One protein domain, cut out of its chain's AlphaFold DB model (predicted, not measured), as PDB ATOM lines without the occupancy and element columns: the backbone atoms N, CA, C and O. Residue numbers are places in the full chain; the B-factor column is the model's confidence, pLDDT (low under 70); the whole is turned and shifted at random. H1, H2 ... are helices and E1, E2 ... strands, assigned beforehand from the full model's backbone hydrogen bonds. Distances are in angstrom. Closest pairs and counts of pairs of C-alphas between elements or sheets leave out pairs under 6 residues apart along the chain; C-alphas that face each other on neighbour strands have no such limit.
ATOM      1  N   ASP A 193      18.229  76.979  -2.561       96.44
ATOM      2  CA  ASP A 193      17.141  76.870  -1.597       96.44
ATOM      3  C   ASP A 193      16.816  75.406  -1.308       96.44
ATOM      4  O   ASP A 193      17.207  74.497  -2.043       96.44
ATOM      5  N   LYS A 194      16.182  75.163  -0.161       95.50
ATOM      6  CA  LYS A 194      15.842  73.805   0.272       95.50
ATOM      7  C   LYS A 194      14.437  73.421  -0.151       95.50
ATOM      8  O   LYS A 194      13.552  74.255  -0.323       95.50
ATOM      9  N   GLY A 195      14.210  72.124  -0.241       97.00
ATOM     10  CA  GLY A 195      12.893  71.581  -0.520       97.00
ATOM     11  C   GLY A 195      12.859  70.096  -0.245       97.00
ATOM     12  O   GLY A 195      13.760  69.538   0.385       97.00
ATOM     13  N   VAL A 196      11.783  69.461  -0.690       98.38
ATOM     14  CA  VAL A 196      11.605  68.019  -0.572       98.38
ATOM     15  C   VAL A 196      11.643  67.422  -1.966       98.38
ATOM     16  O   VAL A 196      10.716  67.618  -2.749       98.38
ATOM     17  N   ALA A 197      12.709  66.686  -2.259       98.38
ATOM     18  CA  ALA A 197      12.785  65.856  -3.447       98.38
ATOM     19  C   ALA A 197      12.170  64.484  -3.152       98.38
ATOM     20  O   ALA A 197      12.415  63.910  -2.090       98.38
ATOM     21  N   TYR A 198      11.360  63.948  -4.059       98.38
ATOM     22  CA  TYR A 198      10.700  62.659  -3.879       98.38
ATOM     23  C   TYR A 198      10.692  61.840  -5.166       98.38
ATOM     24  O   TYR A 198      10.496  62.356  -6.266       98.38
ATOM     25  N   ASN A 199      10.928  60.542  -5.010       97.50
ATOM     26  CA  ASN A 199      11.079  59.604  -6.109       97.50
ATOM     27  C   ASN A 199       9.699  59.122  -6.588       97.50
ATOM     28  O   ASN A 199       8.874  58.690  -5.778       97.50
ATOM     29  N   ILE A 200       9.442  59.201  -7.894       97.19
ATOM     30  CA  ILE A 200       8.208  58.729  -8.548       97.19
ATOM     31  C   ILE A 200       8.451  57.513  -9.458       97.19
ATOM     32  O   ILE A 200       7.543  57.057 -10.158       97.19
ATOM     33  N   ASN A 201       9.664  56.956  -9.456       94.81
ATOM     34  CA  ASN A 201      10.021  55.789 -10.249       94.81
ATOM     35  C   ASN A 201       9.424  54.508  -9.640       94.81
ATOM     36  O   ASN A 201       9.970  53.919  -8.706       94.81
ATOM     37  N   LYS A 202       8.315  54.020 -10.206       93.38
ATOM     38  CA  LYS A 202       7.670  52.774  -9.752       93.38
ATOM     39  C   LYS A 202       8.544  51.527  -9.942       93.38
ATOM     40  O   LYS A 202       8.319  50.545  -9.238       93.38
ATOM     41  N   ALA A 203       9.526  51.534 -10.850       90.69
ATOM     42  CA  ALA A 203      10.426  50.394 -11.023       90.69
ATOM     43  C   ALA A 203      11.410  50.265  -9.851       90.69
ATOM     44  O   ALA A 203      11.657  49.157  -9.375       90.69
ATOM     45  N   THR A 204      11.929  51.384  -9.339       90.62
ATOM     46  CA  THR A 204      12.899  51.385  -8.230       90.62
ATOM     47  C   THR A 204      12.247  51.560  -6.859       90.62
ATOM     48  O   THR A 204      12.846  51.203  -5.841       90.62
ATOM     49  N   ARG A 205      11.014  52.081  -6.812       93.62
ATOM     50  CA  ARG A 205      10.198  52.277  -5.604       93.62
ATOM     51  C   ARG A 205       8.774  51.713  -5.792       93.62
ATOM     52  O   ARG A 205       7.797  52.449  -5.706       93.62
ATOM     53  N   PRO A 206       8.590  50.393  -5.974       93.69
ATOM     54  CA  PRO A 206       7.275  49.811  -6.288       93.69
ATOM     55  C   PRO A 206       6.224  49.954  -5.175       93.69
ATOM     56  O   PRO A 206       5.040  49.718  -5.406       93.69
ATOM     57  N   LYS A 207       6.640  50.307  -3.951       95.06
ATOM     58  CA  LYS A 207       5.745  50.478  -2.798       95.06
ATOM     59  C   LYS A 207       5.074  51.850  -2.727       95.06
ATOM     60  O   LYS A 207       4.035  51.944  -2.073       95.06
ATOM     61  N   VAL A 208       5.657  52.886  -3.340       96.00
ATOM     62  CA  VAL A 208       5.136  54.257  -3.225       96.00
ATOM     63  C   VAL A 208       3.883  54.437  -4.079       96.00
ATOM     64  O   VAL A 208       3.770  53.894  -5.177       96.00
ATOM     65  N   ASP A 209       2.915  55.191  -3.565       97.19
ATOM     66  CA  ASP A 209       1.641  55.435  -4.240       97.19
ATOM     67  C   ASP A 209       1.713  56.694  -5.117       97.19
ATOM     68  O   ASP A 209       1.200  57.761  -4.771       97.19
ATOM     69  N   VAL A 210       2.417  56.571  -6.246       97.31
ATOM     70  CA  VAL A 210       2.684  57.696  -7.162       97.31
ATOM     71  C   VAL A 210       1.392  58.295  -7.725       97.31
ATOM     72  O   VAL A 210       1.285  59.513  -7.857       97.31
ATOM     73  N   ASP A 211       0.400  57.444  -8.007       96.88
ATOM     74  CA  ASP A 211      -0.862  57.840  -8.645       96.88
ATOM     75  C   ASP A 211      -1.698  58.763  -7.748       96.88
ATOM     76  O   ASP A 211      -2.472  59.575  -8.247       96.88
ATOM     77  N   ASN A 212      -1.510  58.675  -6.429       97.31
ATOM     78  CA  ASN A 212      -2.149  59.563  -5.464       97.31
ATOM     79  C   ASN A 212      -1.252  60.740  -5.057       97.31
ATOM     80  O   ASN A 212      -1.746  61.854  -4.876       97.31
ATOM     81  N   VAL A 213       0.060  60.525  -4.906       97.50
ATOM     82  CA  VAL A 213       0.962  61.565  -4.387       97.50
ATOM     83  C   VAL A 213       1.214  62.689  -5.388       97.50
ATOM     84  O   VAL A 213       1.261  63.849  -4.980       97.50
ATOM     85  N   VAL A 214       1.349  62.371  -6.683       96.81
ATOM     86  CA  VAL A 214       1.650  63.374  -7.711       96.81
ATOM     87  C   VAL A 214       0.496  64.371  -7.816       96.81
ATOM     88  O   VAL A 214       0.753  65.542  -7.554       96.81
ATOM     89  N   PRO A 215      -0.774  63.961  -8.018       97.25
ATOM     90  CA  PRO A 215      -1.894  64.907  -8.025       97.25
ATOM     91  C   PRO A 215      -2.094  65.650  -6.694       97.25
ATOM     92  O   PRO A 215      -2.580  66.779  -6.673       97.25
ATOM     93  N   ALA A 216      -1.740  65.033  -5.559       97.06
ATOM     94  CA  ALA A 216      -1.885  65.664  -4.246       97.06
ATOM     95  C   ALA A 216      -0.898  66.823  -4.019       97.06
ATOM     96  O   ALA A 216      -1.225  67.765  -3.291       97.06
ATOM     97  N   LEU A 217       0.293  66.748  -4.620       97.06
ATOM     98  CA  LEU A 217       1.350  67.760  -4.511       97.06
ATOM     99  C   LEU A 217       1.451  68.664  -5.748       97.06
ATOM    100  O   LEU A 217       2.048  69.740  -5.681       97.06
ATOM    101  N   GLU A 218       0.824  68.279  -6.855       93.50
ATOM    102  CA  GLU A 218       0.764  69.066  -8.080       93.50
ATOM    103  C   GLU A 218       0.152  70.452  -7.821       93.50
ATOM    104  O   GLU A 218      -0.856  70.610  -7.125       93.50
ATOM    105  N   ASN A 219       0.784  71.497  -8.362       92.06
ATOM    106  CA  ASN A 219       0.386  72.895  -8.165       92.06
ATOM    107  C   ASN A 219       0.347  73.357  -6.688       92.06
ATOM    108  O   ASN A 219      -0.255  74.399  -6.373       92.06
ATOM    109  N   LYS A 220       0.966  72.600  -5.767       96.38
ATOM    110  CA  LYS A 220       1.085  72.927  -4.336       96.38
ATOM    111  C   LYS A 220       2.452  73.472  -3.930       96.38
ATOM    112  O   LYS A 220       2.640  73.781  -2.750       96.38
ATOM    113  N   ASP A 221       3.365  73.629  -4.885       95.75
ATOM    114  CA  ASP A 221       4.659  74.267  -4.664       95.75
ATOM    115  C   ASP A 221       4.492  75.619  -3.960       95.75
ATOM    116  O   ASP A 221       3.608  76.406  -4.317       95.75
ATOM    117  N   LYS A 222       5.292  75.839  -2.909       97.06
ATOM    118  CA  LYS A 222       5.270  77.016  -2.022       97.06
ATOM    119  C   LYS A 222       3.994  77.228  -1.202       97.06
ATOM    120  O   LYS A 222       3.899  78.216  -0.485       97.06
ATOM    121  N   LYS A 223       3.001  76.336  -1.266       97.44
ATOM    122  CA  LYS A 223       1.703  76.524  -0.578       97.44
ATOM    123  C   LYS A 223       1.571  75.698   0.696       97.44
ATOM    124  O   LYS A 223       0.815  76.063   1.595       97.44
ATOM    125  N   LEU A 224       2.291  74.584   0.780       98.00
ATOM    126  CA  LEU A 224       2.205  73.645   1.895       98.00
ATOM    127  C   LEU A 224       3.302  73.902   2.922       98.00
ATOM    128  O   LEU A 224       4.429  74.239   2.584       98.00
ATOM    129  N   SER A 225       2.996  73.716   4.198       97.75
ATOM    130  CA  SER A 225       4.018  73.621   5.240       97.75
ATOM    131  C   SER A 225       4.871  72.361   5.074       97.75
ATOM    132  O   SER A 225       4.438  71.368   4.485       97.75
ATOM    133  N   TRP A 226       6.057  72.366   5.689       98.00
ATOM    134  CA  TRP A 226       6.887  71.167   5.844       98.00
ATOM    135  C   TRP A 226       6.073  69.972   6.372       98.00
ATOM    136  O   TRP A 226       6.183  68.863   5.856       98.00
ATOM    137  N   GLU A 227       5.206  70.184   7.367       97.50
ATOM    138  CA  GLU A 227       4.365  69.114   7.918       97.50
ATOM    139  C   GLU A 227       3.379  68.530   6.912       97.50
ATOM    140  O   GLU A 227       3.221  67.311   6.858       97.50
ATOM    141  N   GLU A 228       2.705  69.378   6.140       98.12
ATOM    142  CA  GLU A 228       1.711  68.947   5.156       98.12
ATOM    143  C   GLU A 228       2.359  68.133   4.031       98.12
ATOM    144  O   GLU A 228       1.818  67.091   3.656       98.12
ATOM    145  N   ILE A 229       3.539  68.547   3.555       98.69
ATOM    146  CA  ILE A 229       4.295  67.822   2.522       98.69
ATOM    147  C   ILE A 229       4.648  66.417   3.016       98.69
ATOM    148  O   ILE A 229       4.267  65.423   2.397       98.69
ATOM    149  N   PHE A 230       5.314  66.306   4.170       98.44
ATOM    150  CA  PHE A 230       5.756  65.002   4.667       98.44
ATOM    151  C   PHE A 230       4.597  64.092   5.086       98.44
ATOM    152  O   PHE A 230       4.659  62.891   4.840       98.44
ATOM    153  N   LYS A 231       3.515  64.635   5.662       97.75
ATOM    154  CA  LYS A 231       2.301  63.847   5.945       97.75
ATOM    155  C   LYS A 231       1.671  63.320   4.654       97.75
ATOM    156  O   LYS A 231       1.225  62.176   4.629       97.75
ATOM    157  N   THR A 232       1.659  64.120   3.586       98.44
ATOM    158  CA  THR A 232       1.158  63.690   2.272       98.44
ATOM    159  C   THR A 232       2.013  62.561   1.706       98.44
ATOM    160  O   THR A 232       1.462  61.533   1.322       98.44
ATOM    161  N   LEU A 233       3.341  62.691   1.729       98.56
ATOM    162  CA  LEU A 233       4.257  61.623   1.309       98.56
ATOM    163  C   LEU A 233       4.044  60.349   2.145       98.56
ATOM    164  O   LEU A 233       3.825  59.269   1.599       98.56
ATOM    165  N   HIS A 234       4.024  60.470   3.473       97.75
ATOM    166  CA  HIS A 234       3.860  59.330   4.377       97.75
ATOM    167  C   HIS A 234       2.539  58.576   4.157       97.75
ATOM    168  O   HIS A 234       2.529  57.348   4.055       97.75
ATOM    169  N   ASN A 235       1.427  59.303   4.001       97.31
ATOM    170  CA  ASN A 235       0.116  58.714   3.710       97.31
ATOM    171  C   ASN A 235       0.081  57.973   2.361       97.31
ATOM    172  O   ASN A 235      -0.740  57.077   2.179       97.31
ATOM    173  N   ASN A 236       0.998  58.306   1.447       98.12
ATOM    174  CA  ASN A 236       1.174  57.674   0.140       98.12
ATOM    175  C   ASN A 236       2.348  56.675   0.115       98.12
ATOM    176  O   ASN A 236       2.969  56.448  -0.923       98.12
ATOM    177  N   LYS A 237       2.632  56.032   1.260       97.25
ATOM    178  CA  LYS A 237       3.576  54.903   1.409       97.25
ATOM    179  C   LYS A 237       5.057  55.246   1.188       97.25
ATOM    180  O   LYS A 237       5.876  54.344   0.988       97.25
ATOM    181  N   TYR A 238       5.422  56.523   1.291       97.94
ATOM    182  CA  TYR A 238       6.815  56.921   1.494       97.94
ATOM    183  C   TYR A 238       7.183  56.625   2.956       97.94
ATOM    184  O   TYR A 238       6.509  57.072   3.889       97.94
ATOM    185  N   GLU A 239       8.224  55.826   3.174       95.88
ATOM    186  CA  GLU A 239       8.596  55.336   4.509       95.88
ATOM    187  C   GLU A 239      10.036  55.672   4.886       95.88
ATOM    188  O   GLU A 239      10.317  55.814   6.075       95.88
ATOM    189  N   VAL A 240      10.942  55.760   3.908       97.75
ATOM    190  CA  VAL A 240      12.355  56.076   4.133       97.75
ATOM    191  C   VAL A 240      12.609  57.514   3.703       97.75
ATOM    192  O   VAL A 240      12.467  57.851   2.530       97.75
ATOM    193  N   PHE A 241      12.989  58.362   4.652       98.06
ATOM    194  CA  PHE A 241      13.232  59.783   4.434       98.06
ATOM    195  C   PHE A 241      14.709  60.116   4.643       98.06
ATOM    196  O   PHE A 241      15.300  59.721   5.649       98.06
ATOM    197  N   GLY A 242      15.293  60.842   3.695       97.50
ATOM    198  CA  GLY A 242      16.620  61.438   3.798       97.50
ATOM    199  C   GLY A 242      16.563  62.828   4.423       97.50
ATOM    200  O   GLY A 242      15.721  63.653   4.070       97.50
ATOM    201  N   TRP A 243      17.486  63.101   5.333       96.44
ATOM    202  CA  TRP A 243      17.606  64.357   6.053       96.44
ATOM    203  C   TRP A 243      19.051  64.841   5.991       96.44
ATOM    204  O   TRP A 243      19.986  64.074   6.222       96.44
ATOM    205  N   THR A 244      19.234  66.134   5.753       91.94
ATOM    206  CA  THR A 244      20.519  66.793   5.997       91.94
ATOM    207  C   THR A 244      20.941  66.607   7.456       91.94
ATOM    208  O   THR A 244      20.134  66.768   8.370       91.94
ATOM    209  N   ASN A 245      22.200  66.243   7.701       89.75
ATOM    210  CA  ASN A 245      22.802  66.228   9.037       89.75
ATOM    211  C   ASN A 245      23.460  67.582   9.368       89.75
ATOM    212  O   ASN A 245      24.124  67.718  10.398       89.75
ATOM    213  N   ALA A 246      23.274  68.601   8.519       89.75
ATOM    214  CA  ALA A 246      23.673  69.964   8.824       89.75
ATOM    215  C   ALA A 246      22.755  70.531   9.919       89.75
ATOM    216  O   ALA A 246      21.568  70.789   9.727       89.75
ATOM    217  N   TYR A 247      23.320  70.730  11.109       90.94
ATOM    218  CA  TYR A 247      22.561  71.156  12.287       90.94
ATOM    219  C   TYR A 247      21.860  72.512  12.108       90.94
ATOM    220  O   TYR A 247      20.867  72.752  12.790       90.94
ATOM    221  N   VAL A 248      22.357  73.405  11.240       92.94
ATOM    222  CA  VAL A 248      21.729  74.718  11.000       92.94
ATOM    223  C   VAL A 248      20.440  74.560  10.197       92.94
ATOM    224  O   VAL A 248      19.419  75.106  10.603       92.94
ATOM    225  N   ASP A 249      20.447  73.745   9.144       94.69
ATOM    226  CA  ASP A 249      19.266  73.389   8.346       94.69
ATOM    227  C   ASP A 249      18.155  72.844   9.255       94.69
ATOM    228  O   ASP A 249      17.026  73.338   9.274       94.69
ATOM    229  N   ASN A 250      18.511  71.879  10.104       95.31
ATOM    230  CA  ASN A 250      17.574  71.236  11.022       95.31
ATOM    231  C   ASN A 250      17.087  72.177  12.127       95.31
ATOM    232  O   ASN A 250      15.937  72.089  12.560       95.31
ATOM    233  N   LEU A 251      17.926  73.121  12.561       96.25
ATOM    234  CA  LEU A 251      17.524  74.188  13.474       96.25
ATOM    235  C   LEU A 251      16.461  75.096  12.834       96.25
ATOM    236  O   LEU A 251      15.488  75.459  13.496       96.25
ATOM    237  N   MET A 252      16.609  75.435  11.553       97.44
ATOM    238  CA  MET A 252      15.645  76.264  10.824       97.44
ATOM    239  C   MET A 252      14.330  75.523  10.568       97.44
ATOM    240  O   MET A 252      13.271  76.040  10.923       97.44
ATOM    241  N   ILE A 253      14.379  74.280  10.075       97.81
ATOM    242  CA  ILE A 253      13.180  73.433   9.914       97.81
ATOM    243  C   ILE A 253      12.460  73.275  11.259       97.81
ATOM    244  O   ILE A 253      11.237  73.412  11.344       97.81
ATOM    245  N   GLY A 254      13.214  73.042  12.334       98.06
ATOM    246  CA  GLY A 254      12.688  72.966  13.691       98.06
ATOM    247  C   GLY A 254      11.985  74.242  14.148       98.06
ATOM    248  O   GLY A 254      10.910  74.168  14.743       98.06
ATOM    249  N   ALA A 255      12.536  75.415  13.830       98.38
ATOM    250  CA  ALA A 255      11.875  76.690  14.092       98.38
ATOM    251  C   ALA A 255      10.544  76.797  13.330       98.38
ATOM    252  O   ALA A 255       9.515  77.054  13.951       98.38
ATOM    253  N   PHE A 256      10.529  76.524  12.023       98.12
ATOM    254  CA  PHE A 256       9.321  76.632  11.190       98.12
ATOM    255  C   PHE A 256       8.209  75.650  11.578       98.12
ATOM    256  O   PHE A 256       7.038  75.892  11.296       98.12
ATOM    257  N   THR A 257       8.564  74.551  12.242       97.75
ATOM    258  CA  THR A 257       7.640  73.484  12.662       97.75
ATOM    259  C   THR A 257       7.265  73.552  14.147       97.75
ATOM    260  O   THR A 257       6.551  72.689  14.651       97.75
ATOM    261  N   TYR A 258       7.698  74.595  14.864       98.00
ATOM    262  CA  TYR A 258       7.450  74.732  16.303       98.00
ATOM    263  C   TYR A 258       5.973  74.965  16.659       98.00
ATOM    264  O   TYR A 258       5.494  74.472  17.685       98.00
ATOM    265  N   GLY A 259       5.252  75.708  15.819       95.06
ATOM    266  CA  GLY A 259       3.857  76.107  16.021       95.06
ATOM    267  C   GLY A 259       3.615  77.567  15.631       95.06
ATOM    268  O   GLY A 259       4.540  78.268  15.231       95.06
ATOM    269  N   ASP A 260       2.380  78.047  15.773       94.06
ATOM    270  CA  ASP A 260       1.942  79.341  15.217       94.06
ATOM    271  C   ASP A 260       2.741  80.561  15.716       94.06
ATOM    272  O   ASP A 260       2.863  81.559  15.009       94.06
ATOM    273  N   ASN A 261       3.327  80.488  16.915       95.62
ATOM    274  CA  ASN A 261       4.111  81.571  17.516       95.62
ATOM    275  C   ASN A 261       5.625  81.471  17.256       95.62
ATOM    276  O   ASN A 261       6.408  82.155  17.918       95.62
ATOM    277  N   TRP A 262       6.068  80.623  16.321       97.31
ATOM    278  CA  TRP A 262       7.493  80.405  16.071       97.31
ATOM    279  C   TRP A 262       8.246  81.699  15.729       97.31
ATOM    280  O   TRP A 262       9.368  81.899  16.198       97.31
ATOM    281  N   LYS A 263       7.621  82.620  14.979       96.94
ATOM    282  CA  LYS A 263       8.234  83.904  14.609       96.94
ATOM    283  C   LYS A 263       8.620  84.716  15.842       96.94
ATOM    284  O   LYS A 263       9.712  85.274  15.874       96.94
ATOM    285  N   ASP A 264       7.784  84.739  16.873       96.62
ATOM    286  CA  ASP A 264       8.060  85.495  18.100       96.62
ATOM    287  C   ASP A 264       9.229  84.907  18.902       96.62
ATOM    288  O   ASP A 264       9.888  85.612  19.666       96.62
ATOM    289  N   ILE A 265       9.501  83.612  18.727       97.69
ATOM    290  CA  ILE A 265      10.514  82.875  19.487       97.69
ATOM    291  C   ILE A 265      11.860  82.856  18.758       97.69
ATOM    292  O   ILE A 265      12.907  82.986  19.401       97.69
ATOM    293  N   PHE A 266      11.844  82.667  17.437       97.62
ATOM    294  CA  PHE A 266      13.038  82.388  16.634       97.62
ATOM    295  C   PHE A 266      13.424  83.508  15.674       97.62
ATOM    296  O   PHE A 266      14.422  83.361  14.976       97.62
ATOM    297  N   THR A 267      12.689  84.621  15.628       95.50
ATOM    298  CA  THR A 267      13.041  85.761  14.768       95.50
ATOM    299  C   THR A 267      13.195  87.049  15.566       95.50
ATOM    300  O   THR A 267      12.767  87.160  16.715       95.50
ATOM    301  N   LYS A 268      13.821  88.049  14.949       92.12
ATOM    302  CA  LYS A 268      13.809  89.444  15.401       92.12
ATOM    303  C   LYS A 268      13.653  90.362  14.194       92.12
ATOM    304  O   LYS A 268      13.956  89.957  13.077       92.12
ATOM    305  N   VAL A 269      13.206  91.594  14.422       90.69
ATOM    306  CA  VAL A 269      13.182  92.627  13.377       90.69
ATOM    307  C   VAL A 269      14.415  93.513  13.525       90.69
ATOM    308  O   VAL A 269      14.656  94.054  14.604       90.69
ATOM    309  N   VAL A 270      15.185  93.657  12.449       83.12
ATOM    310  CA  VAL A 270      16.354  94.533  12.343       83.12
ATOM    311  C   VAL A 270      16.162  95.416  11.120       83.12
ATOM    312  O   VAL A 270      15.977  94.902  10.027       83.12
ATOM    313  N   ASN A 271      16.171  96.738  11.306       78.94
ATOM    314  CA  ASN A 271      16.018  97.719  10.223       78.94
ATOM    315  C   ASN A 271      14.814  97.463   9.294       78.94
ATOM    316  O   ASN A 271      14.872  97.714   8.100       78.94
ATOM    317  N   GLY A 272      13.705  96.973   9.858       82.44
ATOM    318  CA  GLY A 272      12.483  96.654   9.110       82.44
ATOM    319  C   GLY A 272      12.426  95.225   8.557       82.44
ATOM    320  O   GLY A 272      11.332  94.741   8.284       82.44
ATOM    321  N   THR A 273      13.551  94.513   8.505       83.62
ATOM    322  CA  THR A 273      13.635  93.122   8.046       83.62
ATOM    323  C   THR A 273      13.462  92.145   9.201       83.62
ATOM    324  O   THR A 273      14.081  92.291  10.258       83.62
ATOM    325  N   ARG A 274      12.643  91.103   9.015       90.81
ATOM    326  CA  ARG A 274      12.527  89.993   9.969       90.81
ATOM    327  C   ARG A 274      13.538  88.899   9.633       90.81
ATOM    328  O   ARG A 274      13.437  88.272   8.591       90.81
ATOM    329  N   VAL A 275      14.447  88.622  10.561       91.19
ATOM    330  CA  VAL A 275      15.551  87.667  10.384       91.19
ATOM    331  C   VAL A 275      15.529  86.586  11.460       91.19
ATOM    332  O   VAL A 275      15.054  86.826  12.578       91.19
ATOM    333  N   LEU A 276      16.057  85.400  11.150       93.62
ATOM    334  CA  LEU A 276      16.224  84.323  12.128       93.62
ATOM    335  C   LEU A 276      17.240  84.720  13.209       93.62
ATOM    336  O   LEU A 276      18.260  85.355  12.950       93.62
ATOM    337  N   ASN A 277      16.950  84.355  14.453       93.25
ATOM    338  CA  ASN A 277      17.721  84.755  15.623       93.25
ATOM    339  C   ASN A 277      17.759  83.642  16.669       93.25
ATOM    340  O   ASN A 277      16.963  83.599  17.617       93.25
ATOM    341  N   PHE A 278      18.737  82.757  16.520       95.25
ATOM    342  CA  PHE A 278      19.009  81.715  17.497       95.25
ATOM    343  C   PHE A 278      19.957  82.210  18.586       95.25
ATOM    344  O   PHE A 278      20.913  82.940  18.342       95.25
ATOM    345  N   ASN A 279      19.673  81.817  19.819       94.19
ATOM    346  CA  ASN A 279      20.428  82.184  21.003       94.19
ATOM    347  C   ASN A 279      20.322  81.082  22.066       94.19
ATOM    348  O   ASN A 279      19.554  80.129  21.937       94.19
ATOM    349  N   GLU A 280      21.062  81.249  23.161       94.81
ATOM    350  CA  GLU A 280      21.127  80.305  24.288       94.81
ATOM    351  C   GLU A 280      19.763  79.912  24.878       94.81
ATOM    352  O   GLU A 280      19.648  78.858  25.500       94.81
ATOM    353  N   LYS A 281      18.728  80.747  24.713       96.25
ATOM    354  CA  LYS A 281      17.395  80.501  25.274       96.25
ATOM    355  C   LYS A 281      16.484  79.701  24.348       96.25
ATOM    356  O   LYS A 281      15.542  79.098  24.852       96.25
ATOM    357  N   ASN A 282      16.714  79.714  23.032       97.62
ATOM    358  CA  ASN A 282      15.773  79.141  22.062       97.62
ATOM    359  C   ASN A 282      16.351  78.011  21.196       97.62
ATOM    360  O   ASN A 282      15.569  77.207  20.702       97.62
ATOM    361  N   TYR A 283      17.673  77.860  21.052       98.00
ATOM    362  CA  TYR A 283      18.228  76.872  20.111       98.00
ATOM    363  C   TYR A 283      17.788  75.423  20.405       98.00
ATOM    364  O   TYR A 283      17.531  74.646  19.488       98.00
ATOM    365  N   ARG A 284      17.639  75.067  21.691       98.31
ATOM    366  CA  ARG A 284      17.150  73.741  22.108       98.31
ATOM    367  C   ARG A 284      15.704  73.504  21.686       98.31
ATOM    368  O   ARG A 284      15.393  72.416  21.227       98.31
ATOM    369  N   LEU A 285      14.857  74.534  21.774       98.50
ATOM    370  CA  LEU A 285      13.453  74.455  21.365       98.50
ATOM    371  C   LEU A 285      13.325  74.141  19.874       98.50
ATOM    372  O   LEU A 285      12.481  73.337  19.493       98.50
ATOM    373  N   ALA A 286      14.175  74.746  19.044       98.31
ATOM    374  CA  ALA A 286      14.202  74.469  17.615       98.31
ATOM    375  C   ALA A 286      14.664  73.030  17.321       98.31
ATOM    376  O   ALA A 286      13.984  72.321  16.585       98.31
ATOM    377  N   ILE A 287      15.739  72.544  17.953       98.38
ATOM    378  CA  ILE A 287      16.195  71.149  17.777       98.38
ATOM    379  C   ILE A 287      15.133  70.144  18.247       98.38
ATOM    380  O   ILE A 287      14.817  69.195  17.531       98.38
ATOM    381  N   ASP A 288      14.541  70.360  19.421       98.44
ATOM    382  CA  ASP A 288      13.496  69.482  19.958       98.44
ATOM    383  C   ASP A 288      12.261  69.465  19.047       98.44
ATOM    384  O   ASP A 288      11.645  68.418  18.835       98.44
ATOM    385  N   SER A 289      11.921  70.624  18.479       98.44
ATOM    386  CA  SER A 289      10.845  70.769  17.505       98.44
ATOM    387  C   SER A 289      11.123  69.995  16.222       98.44
ATOM    388  O   SER A 289      10.258  69.241  15.787       98.44
ATOM    389  N   PHE A 290      12.338  70.069  15.675       98.38
ATOM    390  CA  PHE A 290      12.730  69.279  14.506       98.38
ATOM    391  C   PHE A 290      12.589  67.770  14.757       98.38
ATOM    392  O   PHE A 290      11.983  67.053  13.964       98.38
ATOM    393  N   ILE A 291      13.068  67.280  15.903       98.06
ATOM    394  CA  ILE A 291      12.957  65.857  16.266       98.06
ATOM    395  C   ILE A 291      11.487  65.440  16.396       98.06
ATOM    396  O   ILE A 291      11.089  64.362  15.940       98.06
ATOM    397  N   LYS A 292      10.661  66.294  17.010       98.31
ATOM    398  CA  LYS A 292       9.216  66.076  17.121       98.31
ATOM    399  C   LYS A 292       8.546  66.080  15.747       98.31
ATOM    400  O   LYS A 292       7.704  65.220  15.501       98.31
ATOM    401  N   PHE A 293       8.923  67.004  14.872       98.25
ATOM    402  CA  PHE A 293       8.456  67.093  13.496       98.25
ATOM    403  C   PHE A 293       8.737  65.788  12.745       98.25
ATOM    404  O   PHE A 293       7.781  65.146  12.315       98.25
ATOM    405  N   VAL A 294       9.993  65.325  12.709       98.06
ATOM    406  CA  VAL A 294      10.378  64.055  12.061       98.06
ATOM    407  C   VAL A 294       9.539  62.897  12.597       98.06
ATOM    408  O   VAL A 294       8.974  62.118  11.829       98.06
ATOM    409  N   LYS A 295       9.380  62.796  13.921       97.50
ATOM    410  CA  LYS A 295       8.573  61.736  14.535       97.50
ATOM    411  C   LYS A 295       7.094  61.811  14.166       97.50
ATOM    412  O   LYS A 295       6.471  60.772  13.950       97.50
ATOM    413  N   ASN A 296       6.533  63.012  14.114       97.00
ATOM    414  CA  ASN A 296       5.123  63.231  13.815       97.00
ATOM    415  C   ASN A 296       4.788  62.991  12.343       97.00
ATOM    416  O   ASN A 296       3.669  62.579  12.049       97.00
ATOM    417  N   THR A 297       5.717  63.271  11.430       95.75
ATOM    418  CA  THR A 297       5.468  63.165   9.991       95.75
ATOM    419  C   THR A 297       5.860  61.811   9.412       95.75
ATOM    420  O   THR A 297       5.179  61.332   8.514       95.75
ATOM    421  N   THR A 298       6.893  61.159   9.954       94.50
ATOM    422  CA  THR A 298       7.352  59.831   9.494       94.50
ATOM    423  C   THR A 298       6.813  58.671  10.338       94.50
ATOM    424  O   THR A 298       6.954  57.502   9.977       94.50
ATOM    425  N   GLY A 299       6.255  58.963  11.519       95.00
ATOM    426  CA  GLY A 299       5.838  57.960  12.503       95.00
ATOM    427  C   GLY A 299       6.998  57.246  13.213       95.00
ATOM    428  O   GLY A 299       6.768  56.308  13.985       95.00
ATOM    429  N   ARG A 300       8.254  57.652  12.970       96.06
ATOM    430  CA  ARG A 300       9.466  57.001  13.492       96.06
ATOM    431  C   ARG A 300      10.379  58.003  14.187       96.06
ATOM    432  O   ARG A 300      10.469  59.158  13.806       96.06
ATOM    433  N   ASP A 301      11.076  57.544  15.223       96.06
ATOM    434  CA  ASP A 301      12.105  58.357  15.875       96.06
ATOM    435  C   ASP A 301      13.230  58.685  14.879       96.06
ATOM    436  O   ASP A 301      13.597  57.828  14.071       96.06
ATOM    437  N   ILE A 302      13.796  59.893  14.954       95.88
ATOM    438  CA  ILE A 302      14.916  60.312  14.099       95.88
ATOM    439  C   ILE A 302      16.124  59.367  14.218       95.88
ATOM    440  O   ILE A 302      16.834  59.146  13.248       95.88
ATOM    441  N   LYS A 303      16.301  58.717  15.379       95.25
ATOM    442  CA  LYS A 303      17.363  57.725  15.629       95.25
ATOM    443  C   LYS A 303      17.159  56.413  14.879       95.25
ATOM    444  O   LYS A 303      18.037  55.552  14.893       95.25
ATOM    445  N   ASN A 304      15.985  56.197  14.291       96.00
ATOM    446  CA  ASN A 304      15.707  54.997  13.521       96.00
ATOM    447  C   ASN A 304      16.252  55.150  12.098       96.00
ATOM    448  O   ASN A 304      15.503  55.438  11.165       96.00
ATOM    449  N   THR A 305      17.552  54.906  11.944       93.12
ATOM    450  CA  THR A 305      18.293  55.090  10.685       93.12
ATOM    451  C   THR A 305      17.820  54.210   9.530       93.12
ATOM    452  O   THR A 305      18.142  54.482   8.381       93.12
ATOM    453  N   LYS A 306      16.998  53.186   9.803       94.00
ATOM    454  CA  LYS A 306      16.318  52.402   8.761       94.00
ATOM    455  C   LYS A 306      15.267  53.220   7.997       94.00
ATOM    456  O   LYS A 306      14.996  52.919   6.842       94.00
ATOM    457  N   TYR A 307      14.640  54.191   8.658       95.88
ATOM    458  CA  TYR A 307      13.559  55.007   8.093       95.88
ATOM    459  C   TYR A 307      13.932  56.489   7.987       95.88
ATOM    460  O   TYR A 307      13.313  57.209   7.218       95.88
ATOM    461  N   ASN A 308      14.933  56.941   8.744       96.75
ATOM    462  CA  ASN A 308      15.428  58.312   8.735       96.75
ATOM    463  C   ASN A 308      16.931  58.298   8.446       96.75
ATOM    464  O   ASN A 308      17.745  58.135   9.353       96.75
ATOM    465  N   TYR A 309      17.285  58.424   7.174       96.56
ATOM    466  CA  TYR A 309      18.667  58.512   6.729       96.56
ATOM    467  C   TYR A 309      19.201  59.929   6.958       96.56
ATOM    468  O   TYR A 309      18.509  60.894   6.645       96.56
ATOM    469  N   LEU A 310      20.405  60.063   7.510       94.50
ATOM    470  CA  LEU A 310      21.029  61.348   7.835       94.50
ATOM    471  C   LEU A 310      22.394  61.422   7.157       94.50
ATOM    472  O   LEU A 310      23.226  60.549   7.395       94.50
ATOM    473  N   SER A 311      22.639  62.468   6.370       92.75
ATOM    474  CA  SER A 311      23.969  62.761   5.823       92.75
ATOM    475  C   SER A 311      24.200  64.266   5.722       92.75
ATOM    476  O   SER A 311      23.271  65.027   5.469       92.75
ATOM    477  N   SER A 312      25.427  64.709   5.988       85.38
ATOM    478  CA  SER A 312      25.860  66.096   5.777       85.38
ATOM    479  C   SER A 312      26.334  66.362   4.346       85.38
ATOM    480  O   SER A 312      26.624  67.509   4.025       85.38
ATOM    481  N   ASP A 313      26.420  65.325   3.513       88.06
ATOM    482  CA  ASP A 313      26.857  65.390   2.124       88.06
ATOM    483  C   ASP A 313      25.629  65.367   1.194       88.06
ATOM    484  O   ASP A 313      24.835  64.419   1.204       88.06
ATOM    485  N   GLY A 314      25.453  66.442   0.419       88.94
ATOM    486  CA  GLY A 314      24.348  66.589  -0.533       88.94
ATOM    487  C   GLY A 314      24.356  65.504  -1.609       88.94
ATOM    488  O   GLY A 314      23.310  64.909  -1.879       88.94
ATOM    489  N   LEU A 315      25.539  65.148  -2.121       89.81
ATOM    490  CA  LEU A 315      25.708  64.102  -3.129       89.81
ATOM    491  C   LEU A 315      25.374  62.718  -2.554       89.81
ATOM    492  O   LEU A 315      24.806  61.863  -3.235       89.81
ATOM    493  N   GLU A 316      25.684  62.479  -1.281       93.31
ATOM    494  CA  GLU A 316      25.300  61.236  -0.606       93.31
ATOM    495  C   GLU A 316      23.776  61.148  -0.410       93.31
ATOM    496  O   GLU A 316      23.195  60.078  -0.604       93.31
ATOM    497  N   LEU A 317      23.106  62.257  -0.063       94.75
ATOM    498  CA  LEU A 317      21.640  62.312   0.036       94.75
ATOM    499  C   LEU A 317      20.962  62.085  -1.315       94.75
ATOM    500  O   LEU A 317      20.014  61.297  -1.385       94.75
ATOM    501  N   LEU A 318      21.458  62.748  -2.359       95.25
ATOM    502  CA  LEU A 318      21.024  62.583  -3.742       95.25
ATOM    503  C   LEU A 318      21.141  61.125  -4.172       95.25
ATOM    504  O   LEU A 318      20.144  60.501  -4.537       95.25
ATOM    505  N   ASN A 319      22.333  60.540  -4.040       95.62
ATOM    506  CA  ASN A 319      22.571  59.160  -4.448       95.62
ATOM    507  C   ASN A 319      21.683  58.187  -3.667       95.62
ATOM    508  O   ASN A 319      21.107  57.262  -4.239       95.62
ATOM    509  N   HIS A 320      21.480  58.433  -2.369       96.56
ATOM    510  CA  HIS A 320      20.566  57.639  -1.556       96.56
ATOM    511  C   HIS A 320      19.090  57.778  -1.978       96.56
ATOM    512  O   HIS A 320      18.295  56.889  -1.676       96.56
ATOM    513  N   LEU A 321      18.694  58.867  -2.645       97.25
ATOM    514  CA  LEU A 321      17.339  59.081  -3.161       97.25
ATOM    515  C   LEU A 321      17.092  58.333  -4.478       97.25
ATOM    516  O   LEU A 321      16.018  57.741  -4.646       97.25
ATOM    517  N   ILE A 322      18.065  58.333  -5.390       96.31
ATOM    518  CA  ILE A 322      17.889  57.809  -6.754       96.31
ATOM    519  C   ILE A 322      18.383  56.370  -6.940       96.31
ATOM    520  O   ILE A 322      17.866  55.671  -7.811       96.31
ATOM    521  N   GLU A 323      19.298  55.876  -6.093       95.19
ATOM    522  CA  GLU A 323      19.881  54.537  -6.259       95.19
ATOM    523  C   GLU A 323      18.776  53.455  -6.345       95.19
ATOM    524  O   GLU A 323      17.864  53.411  -5.493       95.19
ATOM    525  N   PRO A 324      18.837  52.548  -7.344       91.12
ATOM    526  CA  PRO A 324      17.801  51.552  -7.620       91.12
ATOM    527  C   PRO A 324      17.893  50.342  -6.673       91.12
ATOM    528  O   PRO A 324      17.944  49.187  -7.094       91.12
ATOM    529  N   LYS A 325      17.940  50.598  -5.361       91.75
ATOM    530  CA  LYS A 325      18.135  49.587  -4.318       91.75
ATOM    531  C   LYS A 325      17.080  49.693  -3.218       91.75
ATOM    532  O   LYS A 325      16.641  50.778  -2.853       91.75
ATOM    533  N   GLU A 326      16.689  48.551  -2.656       88.00
ATOM    534  CA  GLU A 326      15.776  48.507  -1.509       88.00
ATOM    535  C   GLU A 326      16.401  49.158  -0.259       88.00
ATOM    536  O   GLU A 326      17.605  49.058  -0.018       88.00
ATOM    537  N   GLY A 327      15.568  49.810   0.559       89.38
ATOM    538  CA  GLY A 327      15.994  50.485   1.792       89.38
ATOM    539  C   GLY A 327      16.616  51.864   1.567       89.38
ATOM    540  O   GLY A 327      17.092  52.478   2.519       89.38
ATOM    541  N   ARG A 328      16.606  52.342   0.322       95.56
ATOM    542  CA  ARG A 328      16.992  53.697  -0.062       95.56
ATOM    543  C   ARG A 328      15.872  54.699   0.188       95.56
ATOM    544  O   ARG A 328      14.731  54.305   0.427       95.56
ATOM    545  N   SER A 329      16.220  55.984   0.192       97.25
ATOM    546  CA  SER A 329      15.262  57.048   0.485       97.25
ATOM    547  C   SER A 329      14.173  57.071  -0.584       97.25
ATOM    548  O   SER A 329      14.444  56.947  -1.779       97.25
ATOM    549  N   ASP A 330      12.929  57.214  -0.140       98.12
ATOM    550  CA  ASP A 330      11.776  57.470  -0.999       98.12
ATOM    551  C   ASP A 330      11.650  58.987  -1.263       98.12
ATOM    552  O   ASP A 330      11.251  59.409  -2.346       98.12
ATOM    553  N   ALA A 331      12.014  59.811  -0.273       98.38
ATOM    554  CA  ALA A 331      12.085  61.268  -0.359       98.38
ATOM    555  C   ALA A 331      13.239  61.812   0.495       98.38
ATOM    556  O   ALA A 331      13.668  61.146   1.438       98.38
ATOM    557  N   ALA A 332      13.741  63.010   0.199       98.25
ATOM    558  CA  ALA A 332      14.833  63.633   0.935       98.25
ATOM    559  C   ALA A 332      14.715  65.165   1.002       98.25
ATOM    560  O   ALA A 332      14.220  65.801   0.072       98.25
ATOM    561  N   VAL A 333      15.197  65.753   2.101       98.00
ATOM    562  CA  VAL A 333      15.432  67.203   2.200       98.00
ATOM    563  C   VAL A 333      16.797  67.525   1.611       98.00
ATOM    564  O   VAL A 333      17.817  67.255   2.245       98.00
ATOM    565  N   ILE A 334      16.809  68.116   0.421       96.94
ATOM    566  CA  ILE A 334      18.028  68.450  -0.329       96.94
ATOM    567  C   ILE A 334      17.948  69.872  -0.884       96.94
ATOM    568  O   ILE A 334      16.895  70.515  -0.798       96.94
ATOM    569  N   TYR A 335      19.074  70.390  -1.370       96.44
ATOM    570  CA  TYR A 335      19.084  71.657  -2.094       96.44
ATOM    571  C   TYR A 335      18.515  71.480  -3.499       96.44
ATOM    572  O   TYR A 335      18.555  70.386  -4.056       96.44
ATOM    573  N   ASN A 336      18.004  72.561  -4.082       97.12
ATOM    574  CA  ASN A 336      17.460  72.540  -5.433       97.12
ATOM    575  C   ASN A 336      18.493  72.115  -6.495       97.12
ATOM    576  O   ASN A 336      18.124  71.395  -7.412       97.12
ATOM    577  N   GLY A 337      19.773  72.476  -6.342       95.69
ATOM    578  CA  GLY A 337      20.846  71.986  -7.224       95.69
ATOM    579  C   GLY A 337      21.006  70.462  -7.172       95.69
ATOM    580  O   GLY A 337      20.950  69.805  -8.203       95.69
ATOM    581  N   ASP A 338      21.073  69.880  -5.969       95.62
ATOM    582  CA  ASP A 338      21.108  68.416  -5.806       95.62
ATOM    583  C   ASP A 338      19.802  67.761  -6.306       95.62
ATOM    584  O   ASP A 338      19.789  66.633  -6.784       95.62
ATOM    585  N   ALA A 339      18.658  68.443  -6.198       97.00
ATOM    586  CA  ALA A 339      17.399  67.937  -6.742       97.00
ATOM    587  C   ALA A 339      17.371  67.944  -8.275       97.00
ATOM    588  O   ALA A 339      16.704  67.093  -8.859       97.00
ATOM    589  N   LEU A 340      18.073  68.890  -8.902       96.81
ATOM    590  CA  LEU A 340      18.217  68.981 -10.349       96.81
ATOM    591  C   LEU A 340      19.126  67.863 -10.870       96.81
ATOM    592  O   LEU A 340      18.752  67.163 -11.801       96.81
ATOM    593  N   ASP A 341      20.247  67.616 -10.198       94.56
ATOM    594  CA  ASP A 341      21.134  66.486 -10.502       94.56
ATOM    595  C   ASP A 341      20.440  65.127 -10.223       94.56
ATOM    596  O   ASP A 341      20.558  64.158 -10.966       94.56
ATOM    597  N   ALA A 342      19.570  65.058  -9.207       95.62
ATOM    598  CA  ALA A 342      18.713  63.888  -8.991       95.62
ATOM    599  C   ALA A 342      17.652  63.699 -10.093       95.62
ATOM    600  O   ALA A 342      17.170  62.582 -10.297       95.62
ATOM    601  N   TYR A 343      17.223  64.786 -10.740       96.38
ATOM    602  CA  TYR A 343      16.262  64.763 -11.839       96.38
ATOM    603  C   TYR A 343      16.919  64.237 -13.122       96.38
ATOM    604  O   TYR A 343      16.355  63.334 -13.746       96.38
ATOM    605  N   TYR A 344      18.122  64.721 -13.442       93.56
ATOM    606  CA  TYR A 344      18.999  64.215 -14.508       93.56
ATOM    607  C   TYR A 344      19.874  63.061 -14.001       93.56
ATOM    608  O   TYR A 344      21.097  63.117 -13.920       93.56
ATOM    609  N   SER A 345      19.214  61.992 -13.553       91.06
ATOM    610  CA  SER A 345      19.855  60.928 -12.778       91.06
ATOM    611  C   SER A 345      20.869  60.072 -13.543       91.06
ATOM    612  O   SER A 345      21.568  59.282 -12.899       91.06
ATOM    613  N   GLU A 346      20.921  60.150 -14.877       87.06
ATOM    614  CA  GLU A 346      21.725  59.244 -15.706       87.06
ATOM    615  C   GLU A 346      23.232  59.399 -15.439       87.06
ATOM    616  O   GLU A 346      23.943  58.393 -15.341       87.06
ATOM    617  N   ASP A 347      23.686  60.630 -15.187       80.62
ATOM    618  CA  ASP A 347      25.084  60.956 -14.874       80.62
ATOM    619  C   ASP A 347      25.567  60.312 -13.567       80.62
ATOM    620  O   ASP A 347      26.730  59.919 -13.429       80.62
ATOM    621  N   ASN A 348      24.651  60.132 -12.614       84.88
ATOM    622  CA  ASN A 348      24.925  59.473 -11.340       84.88
ATOM    623  C   ASN A 348      24.752  57.947 -11.432       84.88
ATOM    624  O   ASN A 348      25.566  57.176 -10.909       84.88
ATOM    625  N   PHE A 349      23.691  57.485 -12.099       87.94
ATOM    626  CA  PHE A 349      23.408  56.071 -12.325       87.94
ATOM    627  C   PHE A 349      22.772  55.852 -13.700       87.94
ATOM    628  O   PHE A 349      21.553  55.932 -13.836       87.94
ATOM    629  N   SER A 350      23.558  55.379 -14.669       87.12
ATOM    630  CA  SER A 350      23.098  55.133 -16.051       87.12
ATOM    631  C   SER A 350      21.915  54.165 -16.208       87.12
ATOM    632  O   SER A 350      21.299  54.068 -17.263       87.12
ATOM    633  N   SER A 351      21.588  53.396 -15.166       85.12
ATOM    634  CA  SER A 351      20.421  52.504 -15.139       85.12
ATOM    635  C   SER A 351      19.128  53.162 -14.638       85.12
ATOM    636  O   SER A 351      18.098  52.487 -14.575       85.12
ATOM    637  N   VAL A 352      19.184  54.414 -14.178       87.38
ATOM    638  CA  VAL A 352      18.046  55.138 -13.603       87.38
ATOM    639  C   VAL A 352      17.528  56.125 -14.638       87.38
ATOM    640  O   VAL A 352      18.228  57.045 -15.033       87.38
ATOM    641  N   GLU A 353      16.283  55.910 -15.056       89.94
ATOM    642  CA  GLU A 353      15.572  56.806 -15.968       89.94
ATOM    643  C   GLU A 353      15.444  58.212 -15.364       89.94
ATOM    644  O   GLU A 353      15.016  58.349 -14.209       89.94
ATOM    645  N   GLU A 354      15.762  59.224 -16.166       92.44
ATOM    646  CA  GLU A 354      15.648  60.634 -15.806       92.44
ATOM    647  C   GLU A 354      14.195  61.087 -15.613       92.44
ATOM    648  O   GLU A 354      13.216  60.396 -15.929       92.44
ATOM    649  N   GLY A 355      14.031  62.267 -15.020       94.44
ATOM    650  CA  GLY A 355      12.727  62.885 -14.809       94.44
ATOM    651  C   GLY A 355      11.850  62.179 -13.769       94.44
ATOM    652  O   GLY A 355      10.663  62.493 -13.618       94.44
ATOM    653  N   LYS A 356      12.407  61.209 -13.025       95.62
ATOM    654  CA  LYS A 356      11.684  60.443 -11.993       95.62
ATOM    655  C   LYS A 356      11.860  60.961 -10.573       95.62
ATOM    656  O   LYS A 356      11.417  60.308  -9.622       95.62
ATOM    657  N   VAL A 357      12.439  62.140 -10.420       97.00
ATOM    658  CA  VAL A 357      12.440  62.888  -9.165       97.00
ATOM    659  C   VAL A 357      11.554  64.113  -9.337       97.00
ATOM    660  O   VAL A 357      11.562  64.772 -10.368       97.00
ATOM    661  N   LYS A 358      10.733  64.405  -8.334       97.62
ATOM    662  CA  LYS A 358       9.958  65.646  -8.251       97.62
ATOM    663  C   LYS A 358      10.428  66.441  -7.045       97.62
ATOM    664  O   LYS A 358      10.919  65.860  -6.081       97.62
ATOM    665  N   TYR A 359      10.254  67.754  -7.087       97.94
ATOM    666  CA  TYR A 359      10.689  68.668  -6.038       97.94
ATOM    667  C   TYR A 359       9.536  69.567  -5.615       97.94
ATOM    668  O   TYR A 359       8.754  70.018  -6.450       97.94
ATOM    669  N   ILE A 360       9.422  69.817  -4.314       98.25
ATOM    670  CA  ILE A 360       8.418  70.727  -3.771       98.25
ATOM    671  C   ILE A 360       9.016  71.613  -2.684       98.25
ATOM    672  O   ILE A 360       9.657  71.137  -1.740       98.25
ATOM    673  N   ARG A 361       8.763  72.917  -2.797       98.12
ATOM    674  CA  ARG A 361       9.142  73.918  -1.806       98.12
ATOM    675  C   ARG A 361       8.040  74.095  -0.764       98.12
ATOM    676  O   ARG A 361       6.861  74.219  -1.112       98.12
ATOM    677  N   PRO A 362       8.394  74.163   0.524       98.25
ATOM    678  CA  PRO A 362       7.461  74.519   1.578       98.25
ATOM    679  C   PRO A 362       7.186  76.025   1.578       98.25
ATOM    680  O   PRO A 362       8.046  76.820   1.230       98.25
ATOM    681  N   LYS A 363       6.016  76.439   2.068       97.44
ATOM    682  CA  LYS A 363       5.603  77.851   2.168       97.44
ATOM    683  C   LYS A 363       6.504  78.728   3.040       97.44
ATOM    684  O   LYS A 363       6.465  79.947   2.952       97.44
ATOM    685  N   THR A 364       7.277  78.115   3.931       97.50
ATOM    686  CA  THR A 364       8.291  78.791   4.743       97.50
ATOM    687  C   THR A 364       9.601  78.061   4.524       97.50
ATOM    688  O   THR A 364       9.772  76.926   4.982       97.50
ATOM    689  N   ASN A 365      10.489  78.707   3.784       96.38
ATOM    690  CA  ASN A 365      11.719  78.138   3.279       96.38
ATOM    691  C   ASN A 365      12.927  79.008   3.637       96.38
ATOM    692  O   ASN A 365      12.808  80.040   4.303       96.38
ATOM    693  N   TYR A 366      14.105  78.566   3.223       95.81
ATOM    694  CA  TYR A 366      15.361  79.249   3.467       95.81
ATOM    695  C   TYR A 366      16.347  79.013   2.328       95.81
ATOM    696  O   TYR A 366      16.257  78.020   1.605       95.81
ATOM    697  N   MET A 367      17.277  79.953   2.187       95.12
ATOM    698  CA  MET A 367      18.250  79.997   1.101       95.12
ATOM    699  C   MET A 367      19.658  80.161   1.662       95.12
ATOM    700  O   MET A 367      19.863  80.933   2.598       95.12
ATOM    701  N   LEU A 368      20.610  79.435   1.084       94.31
ATOM    702  CA  LEU A 368      22.046  79.595   1.284       94.31
ATOM    703  C   LEU A 368      22.634  80.336   0.082       94.31
ATOM    704  O   LEU A 368      22.235  80.082  -1.054       94.31
ATOM    705  N   GLU A 569       3.236  86.973  -0.360       91.19
ATOM    706  CA  GLU A 569       2.327  86.832   0.789       91.19
ATOM    707  C   GLU A 569       2.076  85.373   1.223       91.19
ATOM    708  O   GLU A 569       1.639  85.134   2.351       91.19
ATOM    709  N   ASN A 570       2.347  84.403   0.348       92.31
ATOM    710  CA  ASN A 570       2.096  82.976   0.545       92.31
ATOM    711  C   ASN A 570       3.386  82.149   0.670       92.31
ATOM    712  O   ASN A 570       3.325  81.027   1.176       92.31
ATOM    713  N   TYR A 571       4.530  82.687   0.244       96.50
ATOM    714  CA  TYR A 571       5.841  82.050   0.274       96.50
ATOM    715  C   TYR A 571       6.868  82.944   0.966       96.50
ATOM    716  O   TYR A 571       7.187  84.021   0.478       96.50
ATOM    717  N   GLU A 572       7.430  82.489   2.083       95.81
ATOM    718  CA  GLU A 572       8.473  83.207   2.820       95.81
ATOM    719  C   GLU A 572       9.821  82.502   2.676       95.81
ATOM    720  O   GLU A 572       9.907  81.291   2.887       95.81
ATOM    721  N   VAL A 573      10.884  83.262   2.405       95.38
ATOM    722  CA  VAL A 573      12.263  82.756   2.326       95.38
ATOM    723  C   VAL A 573      13.134  83.502   3.328       95.38
ATOM    724  O   VAL A 573      13.179  84.729   3.301       95.38
ATOM    725  N   TYR A 574      13.820  82.764   4.200       95.44
ATOM    726  CA  TYR A 574      14.715  83.312   5.222       95.44
ATOM    727  C   TYR A 574      16.186  83.024   4.907       95.44
ATOM    728  O   TYR A 574      16.538  81.946   4.429       95.44
ATOM    729  N   SER A 575      17.063  83.964   5.248       93.81
ATOM    730  CA  SER A 575      18.513  83.765   5.210       93.81
ATOM    731  C   SER A 575      19.020  82.930   6.390       93.81
ATOM    732  O   SER A 575      18.406  82.899   7.464       93.81
ATOM    733  N   TYR A 576      20.189  82.303   6.223       94.19
ATOM    734  CA  TYR A 576      20.871  81.612   7.320       94.19
ATOM    735  C   TYR A 576      21.210  82.578   8.469       94.19
ATOM    736  O   TYR A 576      21.644  83.707   8.238       94.19
ATOM    737  N   PRO A 577      21.067  82.150   9.733       93.19
ATOM    738  CA  PRO A 577      21.404  82.977  10.885       93.19
ATOM    739  C   PRO A 577      22.925  83.110  11.068       93.19
ATOM    740  O   PRO A 577      23.678  82.145  10.915       93.19
ATOM    741  N   ILE A 578      23.384  84.270  11.547       92.19
ATOM    742  CA  ILE A 578      24.756  84.419  12.055       92.19
ATOM    743  C   ILE A 578      24.837  83.781  13.451       92.19
ATOM    744  O   ILE A 578      24.277  84.294  14.420       92.19
ATOM    745  N   ILE A 579      25.553  82.657  13.562       89.88
ATOM    746  CA  ILE A 579      25.761  81.923  14.819       89.88
ATOM    747  C   ILE A 579      27.235  81.994  15.221       89.88
ATOM    748  O   ILE A 579      28.103  81.423  14.548       89.88
ATOM    749  N   ASP A 580      27.504  82.638  16.362       85.31
ATOM    750  CA  ASP A 580      28.853  82.735  16.918       85.31
ATOM    751  C   ASP A 580      29.414  81.367  17.349       85.31
ATOM    752  O   ASP A 580      28.676  80.428  17.658       85.31
ATOM    753  N   ASN A 581      30.743  81.253  17.408       84.50
ATOM    754  CA  ASN A 581      31.434  79.984  17.665       84.50
ATOM    755  C   ASN A 581      31.062  79.313  19.004       84.50
ATOM    756  O   ASN A 581      31.046  78.080  19.088       84.50
ATOM    757  N   ASN A 582      30.751  80.085  20.054       88.56
ATOM    758  CA  ASN A 582      30.377  79.509  21.349       88.56
ATOM    759  C   ASN A 582      28.983  78.889  21.277       88.56
ATOM    760  O   ASN A 582      28.795  77.749  21.712       88.56
ATOM    761  N   LEU A 583      28.023  79.621  20.707       92.12
ATOM    762  CA  LEU A 583      26.668  79.117  20.514       92.12
ATOM    763  C   LEU A 583      26.667  77.921  19.553       92.12
ATOM    764  O   LEU A 583      26.051  76.902  19.854       92.12
ATOM    765  N   ARG A 584      27.433  77.996  18.458       92.06
ATOM    766  CA  ARG A 584      27.623  76.897  17.499       92.06
ATOM    767  C   ARG A 584      28.065  75.612  18.192       92.06
ATOM    768  O   ARG A 584      27.451  74.571  17.996       92.06
ATOM    769  N   THR A 585      29.076  75.693  19.057       92.56
ATOM    770  CA  THR A 585      29.580  74.532  19.811       92.56
ATOM    771  C   THR A 585      28.482  73.892  20.667       92.56
ATOM    772  O   THR A 585      28.369  72.669  20.727       92.56
ATOM    773  N   ARG A 586      27.630  74.705  21.307       96.00
ATOM    774  CA  ARG A 586      26.511  74.216  22.132       96.00
ATOM    775  C   ARG A 586      25.376  73.620  21.306       96.00
ATOM    776  O   ARG A 586      24.762  72.652  21.754       96.00
ATOM    777  N   ILE A 587      25.099  74.196  20.138       95.69
ATOM    778  CA  ILE A 587      24.120  73.681  19.177       95.69
ATOM    779  C   ILE A 587      24.570  72.308  18.685       95.69
ATOM    780  O   ILE A 587      23.818  71.355  18.842       95.69
ATOM    781  N   VAL A 588      25.806  72.191  18.189       94.00
ATOM    782  CA  VAL A 588      26.376  70.927  17.692       94.00
ATOM    783  C   VAL A 588      26.354  69.850  18.775       94.00
ATOM    784  O   VAL A 588      25.874  68.747  18.530       94.00
ATOM    785  N   ALA A 589      26.811  70.171  19.992       95.94
ATOM    786  CA  ALA A 589      26.817  69.217  21.099       95.94
ATOM    787  C   ALA A 589      25.403  68.722  21.446       95.94
ATOM    788  O   ALA A 589      25.186  67.521  21.589       95.94
ATOM    789  N   TYR A 590      24.431  69.635  21.550       97.38
ATOM    790  CA  TYR A 590      23.054  69.253  21.863       97.38
ATOM    791  C   TYR A 590      22.395  68.468  20.729       97.38
ATOM    792  O   TYR A 590      21.712  67.482  20.993       97.38
ATOM    793  N   TYR A 591      22.616  68.886  19.481       96.06
ATOM    794  CA  TYR A 591      22.110  68.205  18.298       96.06
ATOM    795  C   TYR A 591      22.603  66.753  18.268       96.06
ATOM    796  O   TYR A 591      21.776  65.847  18.313       96.06
ATOM    797  N   PHE A 592      23.920  66.529  18.370       94.50
ATOM    798  CA  PHE A 592      24.520  65.191  18.440       94.50
ATOM    799  C   PHE A 592      23.941  64.345  19.588       94.50
ATOM    800  O   PHE A 592      23.606  63.169  19.428       94.50
ATOM    801  N   GLU A 593      23.782  64.927  20.782       94.75
ATOM    802  CA  GLU A 593      23.189  64.221  21.919       94.75
ATOM    803  C   GLU A 593      21.744  63.782  21.649       94.75
ATOM    804  O   GLU A 593      21.356  62.669  22.048       94.75
ATOM    805  N   ALA A 594      20.971  64.649  20.993       93.50
ATOM    806  CA  ALA A 594      19.550  64.493  20.753       93.50
ATOM    807  C   ALA A 594      19.249  63.550  19.578       93.50
ATOM    808  O   ALA A 594      18.330  62.739  19.704       93.50
ATOM    809  N   THR A 595      20.047  63.577  18.506       91.75
ATOM    810  CA  THR A 595      19.863  62.757  17.292       91.75
ATOM    811  C   THR A 595      20.705  61.482  17.277       91.75
ATOM    812  O   THR A 595      20.309  60.519  16.629       91.75
ATOM    813  N   LYS A 596      21.808  61.427  18.040       87.44
ATOM    814  CA  LYS A 596      22.845  60.374  17.952       87.44
ATOM    815  C   LYS A 596      23.485  60.268  16.559       87.44
ATOM    816  O   LYS A 596      23.947  59.183  16.204       87.44
TER     817      LYS A 596
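This is residues 193 to 368 and 569 to 596 of the 597 residues of an uncharacterized protein of Mycoplasma struthionis (UniProt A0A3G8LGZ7). A twisted five-stranded sheet has H6 and H7 packed on one face, while a curving row of four helices, H1, H2, H5 and H8, passes the other face and runs on beyond the sheet. H3 crosses H5 beside the sheet, and a short strand pair, E8 and E9, leads from E1 toward the small hairpin E3 and E4 at one end of the longest axis. You have 204 printed residues with eight named helices and nine named strands, in the order E1 H1 H2 E2 H3 H4 E3 E4 H5 E5 H6 E6 H7 E7 E8 E9 H8; the class is mixed, helices and strands. The large sheet has the order E5, E2, E6, E1, E7 and is mixed. The whole is compact, with a radius of gyration of the C-alphas of 16.7 A and spans of 49 by 37 by 30 A.

Find C-alpha 193 at (17.141, 76.870, -1.597); from there E1 runs 18.8 A to residue 199. H1 is residues 210 to 217, and H2, residues 226 to 235, follows. Next come E2 at 241 to 244, H3 at 247 to 256 with 14.4 A, and H4 at 262 to 266. E3 takes residues 267 to 270 and E4 residues 273 to 276. Look for C-alpha 283 at (18.228, 76.872, 20.111), where H5 sets out for residue 298, 22.8 A away. E5 is residues 308 to 311, H6 314 to 322, E6 331 to 335, H7 336 to 343, E7 357 to 360 and E8 364 to 368. After the cut, E9 is residues 572 to 575 and H8 is 581 to 595, 20.8 A long, ending with C-alpha 595 at (19.863, 62.757, 17.292).

Begin with E1, antiparallel to E7, where N 198 and O 358 are 2.8 A apart, and antiparallel to E6, with N 332 and O 197 at 2.8 A. E2 is parallel to E6, with N 242 and O 331 at 2.8 A, and to E5, with N 309 and O 241 at 2.8 A. This sheet is strongly twisted, only just, with C-alphas up to 4.3 A off its best plane. H2 runs along the strands at a height over the sheet of 9.8 A. On the opposite face, H7 is over E1 at 8.0 A and H6 over E6 at 7.2 A. E5, H6, E6 and E6, H7, E7 are split strand-helix-strand units, in each of which two strands of the sheet that are not neighbours run the same way with a helix between them along the chain; E2 is between E5 and E6 in the sheet, E1 is between E6 and E7, and both crossovers are right-handed. H1 and H2 form a helical hairpin, closest at C-alphas 213 and 233, 6.6 A. H5 touches H2 with residues 293 to 298 alone, the closest C-alphas being 231 and 297, 5.2 A, at a shallow tilt of 24 degrees. H3 and H5 touch about perpendicular at 76 degrees, with C-alphas 254 and 290 3.8 A apart. H8 touches H5 at a shallow tilt of 30 degrees, closest at C-alphas 287 and 591, 6.6 A. H3 and H4 only just touch, with 3 pairs of C-alphas within 8 A, the closest 255 and 262 at 6.1 A. E8 and E9 are parallel, with N 365 and O 572 at 2.8 A; the hairpin E3 and E4 has N 270 and O 273 at 2.8 A. Every O i to N i+4 pair is within hydrogen-bond range in H2 to H8, and 3 of 4 in H1.

The two C-alphas farthest apart, those of Ala 203 and Asn 271, are 52.2 A apart. Residues 369 to 568 are cut out, with 21.0 A between C-alphas 368 and 569. Of the links that are printed whole, H7 to E7 is long, with 13 residues. Mean pLDDT of the printed part is 94.8, and no printed residue is under 70.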